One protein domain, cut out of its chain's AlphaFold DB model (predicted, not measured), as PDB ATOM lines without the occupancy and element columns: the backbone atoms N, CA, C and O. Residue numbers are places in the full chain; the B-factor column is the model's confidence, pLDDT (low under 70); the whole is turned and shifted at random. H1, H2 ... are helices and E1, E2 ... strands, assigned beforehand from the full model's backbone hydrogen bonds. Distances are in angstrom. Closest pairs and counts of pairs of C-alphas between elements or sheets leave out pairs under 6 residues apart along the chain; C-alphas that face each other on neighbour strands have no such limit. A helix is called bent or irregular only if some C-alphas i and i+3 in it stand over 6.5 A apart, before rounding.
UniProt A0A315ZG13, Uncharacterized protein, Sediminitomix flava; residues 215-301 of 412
ATOM      1  N   ASP A 215      49.489  30.270  16.901       92.94
ATOM      2  CA  ASP A 215      49.015  31.024  15.737       92.94
ATOM      3  C   ASP A 215      47.595  31.575  15.934       92.94
ATOM      4  O   ASP A 215      47.283  32.668  15.464       92.94
ATOM      5  N   LYS A 216      46.739  30.883  16.696       92.94
ATOM      6  CA  LYS A 216      45.428  31.419  17.104       92.94
ATOM      7  C   LYS A 216      45.556  32.629  18.027       92.94
ATOM      8  O   LYS A 216      44.734  33.538  17.927       92.94
ATOM      9  N   VAL A 217      46.548  32.647  18.920       94.75
ATOM     10  CA  VAL A 217      46.849  33.830  19.745       94.75
ATOM     11  C   VAL A 217      47.363  34.962  18.859       94.75
ATOM     12  O   VAL A 217      46.818  36.059  18.920       94.75
ATOM     13  N   LEU A 218      48.294  34.666  17.949       93.62
ATOM     14  CA  LEU A 218      48.833  35.648  17.008       93.62
ATOM     15  C   LEU A 218      47.744  36.295  16.137       93.62
ATOM     16  O   LEU A 218      47.776  37.503  15.929       93.62
ATOM     17  N   ILE A 219      46.749  35.532  15.666       93.50
ATOM     18  CA  ILE A 219      45.599  36.102  14.942       93.50
ATOM     19  C   ILE A 219      44.846  37.109  15.812       93.50
ATOM     20  O   ILE A 219      44.533  38.193  15.330       93.50
ATOM     21  N   ARG A 220      44.573  36.786  17.083       92.62
ATOM     22  CA  ARG A 220      43.867  37.705  17.990       92.62
ATOM     23  C   ARG A 220      44.660  38.988  18.222       92.62
ATOM     24  O   ARG A 220      44.059  40.058  18.278       92.62
ATOM     25  N   ASP A 221      45.978  38.884  18.347       92.88
ATOM     26  CA  ASP A 221      46.851  40.043  18.538       92.88
ATOM     27  C   ASP A 221      46.917  40.906  17.270       92.88
ATOM     28  O   ASP A 221      46.786  42.124  17.348       92.88
ATOM     29  N   LEU A 222      46.995  40.289  16.086       92.44
ATOM     30  CA  LEU A 222      46.904  41.005  14.810       92.44
ATOM     31  C   LEU A 222      45.532  41.670  14.608       92.44
ATOM     32  O   LEU A 222      45.466  42.788  14.106       92.44
ATOM     33  N   GLU A 223      44.436  41.024  15.010       90.25
ATOM     34  CA  GLU A 223      43.082  41.594  14.941       90.25
ATOM     35  C   GLU A 223      42.889  42.769  15.913       90.25
ATOM     36  O   GLU A 223      42.186  43.726  15.583       90.25
ATOM     37  N   ARG A 224      43.527  42.722  17.091       90.69
ATOM     38  CA  ARG A 224      43.587  43.856  18.025       90.69
ATOM     39  C   ARG A 224      44.393  45.010  17.440       90.69
ATOM     40  O   ARG A 224      43.866  46.110  17.361       90.69
ATOM     41  N   ASN A 225      45.591  44.743  16.924       90.38
ATOM     42  CA  ASN A 225      46.405  45.775  16.280       90.38
ATOM     43  C   ASN A 225      45.668  46.412  15.095       90.38
ATOM     44  O   ASN A 225      45.687  47.628  14.935       90.38
ATOM     45  N   LEU A 226      44.962  45.610  14.291       91.38
ATOM     46  CA  LEU A 226      44.137  46.113  13.194       91.38
ATOM     47  C   LEU A 226      43.037  47.060  13.696       91.38
ATOM     48  O   LEU A 226      42.802  48.101  13.086       91.38
ATOM     49  N   GLN A 227      42.375  46.712  14.804       89.69
ATOM     50  CA  GLN A 227      41.394  47.584  15.447       89.69
ATOM     51  C   GLN A 227      42.030  48.896  15.911       89.69
ATOM     52  O   GLN A 227      41.470  49.958  15.648       89.69
ATOM     53  N   ASP A 228      43.179  48.827  16.576       90.44
ATOM     54  CA  ASP A 228      43.857  50.000  17.126       90.44
ATOM     55  C   ASP A 228      44.308  50.953  16.012       90.44
ATOM     56  O   ASP A 228      44.089  52.159  16.114       90.44
ATOM     57  N   ILE A 229      44.819  50.420  14.895       90.69
ATOM     58  CA  ILE A 229      45.156  51.226  13.713       90.69
ATOM     59  C   ILE A 229      43.899  51.919  13.169       90.69
ATOM     60  O   ILE A 229      43.921  53.128  12.933       90.69
ATOM     61  N   HIS A 230      42.782  51.199  13.020       88.94
ATOM     62  CA  HIS A 230      41.530  51.809  12.563       88.94
ATOM     63  C   HIS A 230      41.034  52.908  13.515       88.94
ATOM     64  O   HIS A 230      40.668  53.988  13.058       88.94
ATOM     65  N   LEU A 231      41.063  52.670  14.826       89.88
ATOM     66  CA  LEU A 231      40.614  53.638  15.829       89.88
ATOM     67  C   LEU A 231      41.569  54.825  16.013       89.88
ATOM     68  O   LEU A 231      41.150  55.838  16.565       89.88
ATOM     69  N   SER A 232      42.820  54.721  15.554       89.38
ATOM     70  CA  SER A 232      43.788  55.826  15.578       89.38
ATOM     71  C   SER A 232      43.588  56.850  14.457       89.38
ATOM     72  O   SER A 232      44.072  57.973  14.565       89.38
ATOM     73  N   ILE A 233      42.862  56.480  13.396       92.44
ATOM     74  CA  ILE A 233      42.676  57.309  12.195       92.44
ATOM     75  C   ILE A 233      41.215  57.682  11.977       92.44
ATOM     76  O   ILE A 233      40.918  58.811  11.594       92.44
ATOM     77  N   TYR A 234      40.296  56.747  12.218       89.81
ATOM     78  CA  TYR A 234      38.891  56.895  11.863       89.81
ATOM     79  C   TYR A 234      38.012  57.161  13.081       89.81
ATOM     80  O   TYR A 234      38.242  56.648  14.180       89.81
ATOM     81  N   ARG A 235      36.937  57.926  12.870       87.62
ATOM     82  CA  ARG A 235      35.898  58.124  13.882       87.62
ATOM     83  C   ARG A 235      35.176  56.810  14.166       87.62
ATOM     84  O   ARG A 235      34.817  56.048  13.267       87.62
ATOM     85  N   LYS A 236      34.954  56.554  15.456       88.19
ATOM     86  CA  LYS A 236      34.207  55.388  15.929       88.19
ATOM     87  C   LYS A 236      32.710  55.667  15.946       88.19
ATOM     88  O   LYS A 236      32.274  56.687  16.475       88.19
ATOM     89  N   HIS A 237      31.934  54.692  15.494       85.12
ATOM     90  CA  HIS A 237      30.481  54.678  15.624       85.12
ATOM     91  C   HIS A 237      30.011  53.405  16.306       85.12
ATOM     92  O   HIS A 237      30.601  52.340  16.133       85.12
ATOM     93  N   LEU A 238      28.927  53.513  17.070       85.38
ATOM     94  CA  LEU A 238      28.274  52.381  17.721       85.38
ATOM     95  C   LEU A 238      26.851  52.252  17.185       85.38
ATOM     96  O   LEU A 238      26.117  53.234  17.105       85.38
ATOM     97  N   SER A 239      26.455  51.036  16.824       81.31
ATOM     98  CA  SER A 239      25.105  50.721  16.355       81.31
ATOM     99  C   SER A 239      24.641  49.399  16.950       81.31
ATOM    100  O   SER A 239      25.429  48.475  17.100       81.31
ATOM    101  N   ILE A 240      23.354  49.286  17.270       79.19
ATOM    102  CA  ILE A 240      22.743  48.007  17.671       79.19
ATOM    103  C   ILE A 240      22.564  47.101  16.439       79.19
ATOM    104  O   ILE A 240      22.625  45.880  16.534       79.19
ATOM    105  N   PHE A 241      22.406  47.700  15.257       74.62
ATOM    106  CA  PHE A 241      22.249  46.982  13.999       74.62
ATOM    107  C   PHE A 241      23.596  46.699  13.343       74.62
ATOM    108  O   PHE A 241      24.458  47.583  13.254       74.62
ATOM    109  N   ARG A 242      23.741  45.476  12.824       68.69
ATOM    110  CA  ARG A 242      24.844  45.102  11.944       68.69
ATOM    111  C   ARG A 242      24.695  45.865  10.627       68.69
ATOM    112  O   ARG A 242      23.763  45.619   9.873       68.69
ATOM    113  N   LYS A 243      25.612  46.790  10.358       66.81
ATOM    114  CA  LYS A 243      25.808  47.369   9.024       66.81
ATOM    115  C   LYS A 243      26.749  46.452   8.249       66.81
ATOM    116  O   LYS A 243      27.858  46.237   8.719       66.81
ATOM    117  N   ASP A 244      26.321  45.853   7.143       59.06
ATOM    118  CA  ASP A 244      27.208  44.993   6.349       59.06
ATOM    119  C   ASP A 244      28.339  45.813   5.711       59.06
ATOM    120  O   ASP A 244      28.161  46.992   5.422       59.06
ATOM    121  N   ALA A 245      29.489  45.195   5.422       52.09
ATOM    122  CA  ALA A 245      30.612  45.852   4.731       52.09
ATOM    123  C   ALA A 245      30.257  46.383   3.319       52.09
ATOM    124  O   ALA A 245      31.049  47.093   2.711       52.09
ATOM    125  N   TYR A 246      29.071  46.035   2.806       47.66
ATOM    126  CA  TYR A 246      28.494  46.527   1.552       47.66
ATOM    127  C   TYR A 246      27.570  47.740   1.730       47.66
ATOM    128  O   TYR A 246      27.079  48.278   0.743       47.66
ATOM    129  N   SER A 247      27.315  48.171   2.969       61.97
ATOM    130  CA  SER A 247      26.714  49.483   3.206       61.97
ATOM    131  C   SER A 247      27.769  50.547   2.903       61.97
ATOM    132  O   SER A 247      28.876  50.485   3.442       61.97
ATOM    133  N   GLU A 248      27.452  51.451   1.970       60.25
ATOM    134  CA  GLU A 248      28.395  52.431   1.417       60.25
ATOM    135  C   GLU A 248      29.214  53.099   2.532       60.25
ATOM    136  O   GLU A 248      28.678  53.755   3.426       60.25
ATOM    137  N   GLY A 249      30.528  52.873   2.495       70.19
ATOM    138  CA  GLY A 249      31.489  53.521   3.377       70.19
ATOM    139  C   GLY A 249      31.973  52.721   4.589       70.19
ATOM    140  O   GLY A 249      32.940  53.158   5.191       70.19
ATOM    141  N   VAL A 250      31.432  51.560   4.976       79.56
ATOM    142  CA  VAL A 250      31.971  50.845   6.163       79.56
ATOM    143  C   VAL A 250      33.311  50.153   5.850       79.56
ATOM    144  O   VAL A 250      33.353  49.172   5.112       79.56
ATOM    145  N   ILE A 251      34.411  50.609   6.463       80.19
ATOM    146  CA  ILE A 251      35.766  50.046   6.252       80.19
ATOM    147  C   ILE A 251      36.234  49.091   7.358       80.19
ATOM    148  O   ILE A 251      37.168  48.308   7.156       80.19
ATOM    149  N   TYR A 252      35.601  49.156   8.528       83.12
ATOM    150  CA  TYR A 252      35.879  48.293   9.670       83.12
ATOM    151  C   TYR A 252      34.610  48.091  10.488       83.12
ATOM    152  O   TYR A 252      33.859  49.040  10.709       83.12
ATOM    153  N   GLN A 253      34.391  46.865  10.961       83.62
ATOM    154  CA  GLN A 253      33.285  46.523  11.844       83.62
ATOM    155  C   GLN A 253      33.689  45.405  12.806       83.62
ATOM    156  O   GLN A 253      34.307  44.419  12.400       83.62
ATOM    157  N   ARG A 254      33.281  45.523  14.071       84.31
ATOM    158  CA  ARG A 254      33.454  44.487  15.091       84.31
ATOM    159  C   ARG A 254      32.277  44.477  16.062       84.31
ATOM    160  O   ARG A 254      31.822  45.528  16.501       84.31
ATOM    161  N   GLN A 255      31.804  43.287  16.422       84.81
ATOM    162  CA  GLN A 255      30.821  43.126  17.493       84.81
ATOM    163  C   GLN A 255      31.500  43.288  18.862       84.81
ATOM    164  O   GLN A 255      32.565  42.714  19.103       84.81
ATOM    165  N   GLN A 256      30.894  44.083  19.737       83.06
ATOM    166  CA  GLN A 256      31.306  44.287  21.120       83.06
ATOM    167  C   GLN A 256      30.612  43.293  22.061       83.06
ATOM    168  O   GLN A 256      29.624  42.652  21.704       83.06
ATOM    169  N   GLU A 257      31.147  43.165  23.276       83.12
ATOM    170  CA  GLU A 257      30.643  42.240  24.303       83.12
ATOM    171  C   GLU A 257      29.213  42.571  24.756       83.12
ATOM    172  O   GLU A 257      28.460  41.676  25.126       83.12
ATOM    173  N   ASP A 258      28.813  43.840  24.664       83.25
ATOM    174  CA  ASP A 258      27.468  44.328  24.989       83.25
ATOM    175  C   ASP A 258      26.436  44.107  23.863       83.25
ATOM    176  O   ASP A 258      25.301  44.576  23.948       83.25
ATOM    177  N   GLY A 259      26.830  43.412  22.791       78.94
ATOM    178  CA  GLY A 259      25.981  43.099  21.645       78.94
ATOM    179  C   GLY A 259      25.892  44.199  20.583       78.94
ATOM    180  O   GLY A 259      25.308  43.948  19.528       78.94
ATOM    181  N   ARG A 260      26.488  45.383  20.798       84.62
ATOM    182  CA  ARG A 260      26.545  46.454  19.787       84.62
ATOM    183  C   ARG A 260      27.669  46.218  18.780       84.62
ATOM    184  O   ARG A 260      28.645  45.522  19.042       84.62
ATOM    185  N   PHE A 261      27.560  46.838  17.614       84.25
ATOM    186  CA  PHE A 261      28.581  46.855  16.576       84.25
ATOM    187  C   PHE A 261      29.334  48.182  16.595       84.25
ATOM    188  O   PHE A 261      28.747  49.249  16.410       84.25
ATOM    189  N   LEU A 262      30.648  48.089  16.778       86.06
ATOM    190  CA  LEU A 262      31.603  49.149  16.496       86.06
ATOM    191  C   LEU A 262      31.864  49.171  14.992       86.06
ATOM    192  O   LEU A 262      32.160  48.120  14.423       86.06
ATOM    193  N   TYR A 263      31.788  50.338  14.356       87.31
ATOM    194  CA  TYR A 263      32.172  50.496  12.956       87.31
ATOM    195  C   TYR A 263      32.888  51.821  12.690       87.31
ATOM    196  O   TYR A 263      32.735  52.788  13.440       87.31
ATOM    197  N   CYS A 264      33.680  51.836  11.621       86.88
ATOM    198  CA  CYS A 264      34.369  53.014  11.106       86.88
ATOM    199  C   CYS A 264      33.972  53.221   9.643       86.88
ATOM    200  O   CYS A 264      33.922  52.251   8.877       86.88
ATOM    201  N   MET A 265      33.695  54.471   9.278       84.75
ATOM    202  CA  MET A 265      33.327  54.859   7.919       84.75
ATOM    203  C   MET A 265      34.560  55.338   7.144       84.75
ATOM    204  O   MET A 265      35.538  55.815   7.721       84.75
ATOM    205  N   ASN A 266      34.509  55.197   5.826       81.25
ATOM    206  CA  ASN A 266      35.480  55.735   4.898       81.25
ATOM    207  C   ASN A 266      35.425  57.262   4.970       81.25
ATOM    208  O   ASN A 266      34.348  57.824   5.138       81.25
ATOM    209  N   GLU A 267      36.579  57.914   4.857       81.56
ATOM    210  CA  GLU A 267      36.708  59.382   4.825       81.56
ATOM    211  C   GLU A 267      36.276  60.133   6.104       81.56
ATOM    212  O   GLU A 267      36.434  61.347   6.194       81.56
ATOM    213  N   GLU A 268      35.832  59.432   7.149       88.06
ATOM    214  CA  GLU A 268      35.532  60.031   8.451       88.06
ATOM    215  C   GLU A 268      36.727  59.943   9.403       88.06
ATOM    216  O   GLU A 268      36.817  59.066  10.270       88.06
ATOM    217  N   PHE A 269      37.662  60.875   9.241       89.00
ATOM    218  CA  PHE A 269      38.890  60.924  10.028       89.00
ATOM    219  C   PHE A 269      38.717  61.626  11.385       89.00
ATOM    220  O   PHE A 269      37.814  62.447  11.603       89.00
ATOM    221  N   LEU A 270      39.594  61.285  12.329       90.94
ATOM    222  CA  LEU A 270      39.753  62.041  13.570       90.94
ATOM    223  C   LEU A 270      40.342  63.430  13.284       90.94
ATOM    224  O   LEU A 270      41.034  63.651  12.293       90.94
ATOM    225  N   GLU A 271      40.047  64.383  14.162       89.25
ATOM    226  CA  GLU A 271      40.596  65.734  14.061       89.25
ATOM    227  C   GLU A 271      42.115  65.715  14.306       89.25
ATOM    228  O   GLU A 271      42.588  65.029  15.212       89.25
ATOM    229  N   GLY A 272      42.882  66.444  13.488       86.12
ATOM    230  CA  GLY A 272      44.349  66.498  13.579       86.12
ATOM    231  C   GLY A 272      45.105  65.381  12.845       86.12
ATOM    232  O   GLY A 272      46.332  65.356  12.892       86.12
ATOM    233  N   VAL A 273      44.406  64.478  12.147       88.75
ATOM    234  CA  VAL A 273      45.029  63.450  11.299       88.75
ATOM    235  C   VAL A 273      45.509  64.071   9.980       88.75
ATOM    236  O   VAL A 273      44.724  64.695   9.268       88.75
ATOM    237  N   THR A 274      46.788  63.887   9.640       92.62
ATOM    238  CA  THR A 274      47.381  64.362   8.375       92.62
ATOM    239  C   THR A 274      47.307  63.307   7.265       92.62
ATOM    240  O   THR A 274      47.110  62.121   7.534       92.62
ATOM    241  N   GLU A 275      47.502  63.715   6.005       90.06
ATOM    242  CA  GLU A 275      47.542  62.794   4.854       90.06
ATOM    243  C   GLU A 275      48.621  61.710   5.007       90.06
ATOM    244  O   GLU A 275      48.326  60.529   4.816       90.06
ATOM    245  N   ASP A 276      49.819  62.079   5.474       91.50
ATOM    246  CA  ASP A 276      50.912  61.133   5.743       91.50
ATOM    247  C   ASP A 276      50.508  60.052   6.764       91.50
ATOM    248  O   ASP A 276      50.836  58.872   6.610       91.50
ATOM    249  N   MET A 277      49.758  60.431   7.808       90.31
ATOM    250  CA  MET A 277      49.249  59.487   8.812       90.31
ATOM    251  C   MET A 277      48.209  58.532   8.216       90.31
ATOM    252  O   MET A 277      48.203  57.344   8.549       90.31
ATOM    253  N   ILE A 278      47.351  59.028   7.318       89.19
ATOM    254  CA  ILE A 278      46.352  58.211   6.614       89.19
ATOM    255  C   ILE A 278      47.049  57.192   5.709       89.19
ATOM    256  O   ILE A 278      46.662  56.020   5.699       89.19
ATOM    257  N   GLU A 279      48.073  57.604   4.962       91.06
ATOM    258  CA  GLU A 279      48.825  56.712   4.077       91.06
ATOM    259  C   GLU A 279      49.589  55.640   4.866       91.06
ATOM    260  O   GLU A 279      49.457  54.442   4.582       91.06
ATOM    261  N   ALA A 280      50.304  56.038   5.924       90.06
ATOM    262  CA  ALA A 280      50.995  55.107   6.811       90.06
ATOM    263  C   ALA A 280      50.027  54.080   7.421       90.06
ATOM    264  O   ALA A 280      50.299  52.876   7.414       90.06
ATOM    265  N   ALA A 281      48.860  54.525   7.890       88.75
ATOM    266  CA  ALA A 281      47.858  53.632   8.453       88.75
ATOM    267  C   ALA A 281      47.229  52.696   7.416       88.75
ATOM    268  O   ALA A 281      47.017  51.522   7.720       88.75
ATOM    269  N   LYS A 282      46.971  53.159   6.185       89.94
ATOM    270  CA  LYS A 282      46.508  52.290   5.087       89.94
ATOM    271  C   LYS A 282      47.519  51.178   4.801       89.94
ATOM    272  O   LYS A 282      47.119  50.017   4.689       89.94
ATOM    273  N   ASN A 283      48.813  51.502   4.774       91.31
ATOM    274  CA  ASN A 283      49.883  50.518   4.600       91.31
ATOM    275  C   ASN A 283      49.929  49.509   5.761       91.31
ATOM    276  O   ASN A 283      50.003  48.299   5.530       91.31
ATOM    277  N   LEU A 284      49.796  49.977   7.008       92.19
ATOM    278  CA  LEU A 284      49.730  49.106   8.186       92.19
ATOM    279  C   LEU A 284      48.482  48.207   8.186       92.19
ATOM    280  O   LEU A 284      48.584  47.022   8.509       92.19
ATOM    281  N   ILE A 285      47.319  48.730   7.786       90.50
ATOM    282  CA  ILE A 285      46.069  47.965   7.642       90.50
ATOM    283  C   ILE A 285      46.237  46.861   6.596       90.50
ATOM    284  O   ILE A 285      45.862  45.715   6.854       90.50
ATOM    285  N   LEU A 286      46.799  47.188   5.428       91.25
ATOM    286  CA  LEU A 286      47.045  46.224   4.354       91.25
ATOM    287  C   LEU A 286      48.013  45.127   4.808       91.25
ATOM    288  O   LEU A 286      47.657  43.949   4.754       91.25
ATOM    289  N   SER A 287      49.169  45.508   5.359       91.75
ATOM    290  CA  SER A 287      50.170  44.564   5.867       91.75
ATOM    291  C   SER A 287      49.604  43.660   6.969       91.75
ATOM    292  O   SER A 287      49.788  42.443   6.952       91.75
ATOM    293  N   THR A 288      48.826  44.218   7.901       91.62
ATOM    294  CA  THR A 288      48.194  43.438   8.977       91.62
ATOM    295  C   THR A 288      47.161  42.455   8.422       91.62
ATOM    296  O   THR A 288      47.134  41.293   8.834       91.62
ATOM    297  N   LYS A 289      46.340  42.869   7.446       91.31
ATOM    298  CA  LYS A 289      45.380  41.981   6.765       91.31
ATOM    299  C   LYS A 289      46.085  40.845   6.019       91.31
ATOM    300  O   LYS A 289      45.605  39.711   6.063       91.31
ATOM    301  N   GLU A 290      47.204  41.118   5.356       93.38
ATOM    302  CA  GLU A 290      48.019  40.094   4.691       93.38
ATOM    303  C   GLU A 290      48.638  39.119   5.690       93.38
ATOM    304  O   GLU A 290      48.499  37.907   5.524       93.38
ATOM    305  N   ASN A 291      49.205  39.621   6.788       90.94
ATOM    306  CA  ASN A 291      49.745  38.781   7.853       90.94
ATOM    307  C   ASN A 291      48.668  37.865   8.451       90.94
ATOM    308  O   ASN A 291      48.901  36.668   8.596       90.94
ATOM    309  N   ILE A 292      47.456  38.371   8.709       91.50
ATOM    310  CA  ILE A 292      46.332  37.535   9.165       91.50
ATOM    311  C   ILE A 292      46.026  36.423   8.149       91.50
ATOM    312  O   ILE A 292      45.798  35.280   8.553       91.50
ATOM    313  N   LYS A 293      46.031  36.717   6.840       93.06
ATOM    314  CA  LYS A 293      45.823  35.698   5.794       93.06
ATOM    315  C   LYS A 293      46.923  34.632   5.814       93.06
ATOM    316  O   LYS A 293      46.599  33.448   5.741       93.06
ATOM    317  N   VAL A 294      48.188  35.033   5.959       92.81
ATOM    318  CA  VAL A 294      49.333  34.110   6.052       92.81
ATOM    319  C   VAL A 294      49.221  33.221   7.291       92.81
ATOM    320  O   VAL A 294      49.359  32.008   7.194       92.81
ATOM    321  N   VAL A 295      48.913  33.782   8.462       90.88
ATOM    322  CA  VAL A 295      48.756  32.974   9.682       90.88
ATOM    323  C   VAL A 295      47.577  32.000   9.545       90.88
ATOM    324  O   VAL A 295      47.698  30.830   9.905       90.88
ATOM    325  N   LYS A 296      46.456  32.433   8.949       91.44
ATOM    326  CA  LYS A 296      45.313  31.548   8.659       91.44
ATOM    327  C   LYS A 296      45.692  30.401   7.719       91.44
ATOM    328  O   LYS A 296      45.291  29.269   7.980       91.44
ATOM    329  N   SER A 297      46.478  30.652   6.669       90.44
ATOM    330  CA  SER A 297      46.921  29.584   5.764       90.44
ATOM    331  C   SER A 297      47.864  28.594   6.458       90.44
ATOM    332  O   SER A 297      47.689  27.388   6.286       90.44
ATOM    333  N   ARG A 298      48.776  29.065   7.325       91.75
ATOM    334  CA  ARG A 298      49.624  28.183   8.152       91.75
ATOM    335  C   ARG A 298      48.799  27.255   9.040       91.75
ATOM    336  O   ARG A 298      49.091  26.062   9.092       91.75
ATOM    337  N   ILE A 299      47.754  27.771   9.695       90.00
ATOM    338  CA  ILE A 299      46.848  26.951  10.515       90.00
ATOM    339  C   ILE A 299      46.206  25.844   9.672       90.00
ATOM    340  O   ILE A 299      46.221  24.688  10.092       90.00
ATOM    341  N   VAL A 300      45.714  26.159   8.469       91.00
ATOM    342  CA  VAL A 300      45.145  25.151   7.555       91.00
ATOM    343  C   VAL A 300      46.181  24.076   7.206       91.00
ATOM    344  O   VAL A 300      45.874  22.883   7.237       91.00
ATOM    345  N   THR A 301      47.434  24.457   6.940       88.06
ATOM    346  CA  THR A 301      48.523  23.496   6.703       88.06
ATOM    347  C   THR A 301      48.778  22.607   7.924       88.06
ATOM    348  O   THR A 301      48.930  21.391   7.784       88.06
TER     349      THR A 301
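Overview. This is residues 215 to 301 of the 412 residues of an uncharacterized protein of Sediminitomix flava (UniProt A0A315ZG13). Two long helices, H1 and H2, run side by side in opposite ways, and a small, strongly twisted sheet of three strands packs with one face on the last part of H1, residues 226 to 233. H2 is on the other helix but not on the sheet, and E3, bent sharply at residue 266, leads from the sheet to the link before H2. The printed part has 87 residues, with two named helices and three named strands in the order H1 E1 E2 E3 H2; the sheet has the order E1 E3 E2 and is antiparallel throughout. The class is mixed, helices and strands. The whole is only just compact, close to loose, with a radius of gyration of the C-alphas of 13.9 A and spans of 41 by 34 by 21 A.

Along the chain. In the sheet, E1 is residues 234 to 239, 15.8 A from first to last C-alpha, E3 is residues 261 to 269, 18.6 A, and E2 is residues 250 to 255, 13.8 A. H1, residues 215 to 233, is 27.3 A long and begins at C-alpha 215 at (49.015, 31.024, 15.737). H2, residues 275 to 301, is 39.4 A long; it begins at C-alpha 275 at (47.542, 62.794, 4.854) and ends at C-alpha 301 at (48.523, 23.496, 6.703).

Arrangement. E3 is the inner strand, and E1 and E2 are the edge strands. E1 and E3 are antiparallel at 146 degrees, with N 237 and O 263 within hydrogen-bond range at 2.9 A and N 261 and O 239 at 2.7 A. E2 and E3 form a hairpin, antiparallel at 159 degrees, with N 262 and O 254 at 2.8 A. E3 bends by 94 degrees at residue 266. H1 is on one face of the sheet, two layers, one of helix and one of strands, at a height over the sheet of 12.4 A. It lies over E2, E3 and, only just, E1, where 3 of its C-alphas fall; it runs slantwise to the strands, at 51 degrees to E2 on the local plane. The closest C-alphas of H1 and E3 are those of Ile 233 and Phe 269, 5.7 A apart. H1 and H2 touch, with 22 pairs of C-alphas within 8 A, at a shallow tilt of 15 degrees, opposite ways; their closest C-alphas are those of Ile 219 and Ile 292, 6.0 A apart. H2 is not on the sheet and is apart from E1 and E2. Every O i to N i+4 pair is within hydrogen-bond range in H2, and 14 of 15 are in H1.

Size, cuts and confidence. The two C-alphas farthest apart are those of Gly 272 and Thr 301, at 43.7 A, while those of Asp 215 and Thr 301, the first and last printed, are 11.8 A apart. The printed part has no cut and no long link: the link from E1 to E2, 10 residues, is short, and the others are tight. The mean pLDDT of the printed part is 86.0, and residues 242 to 248, in the link from E1 to E2, are under 70.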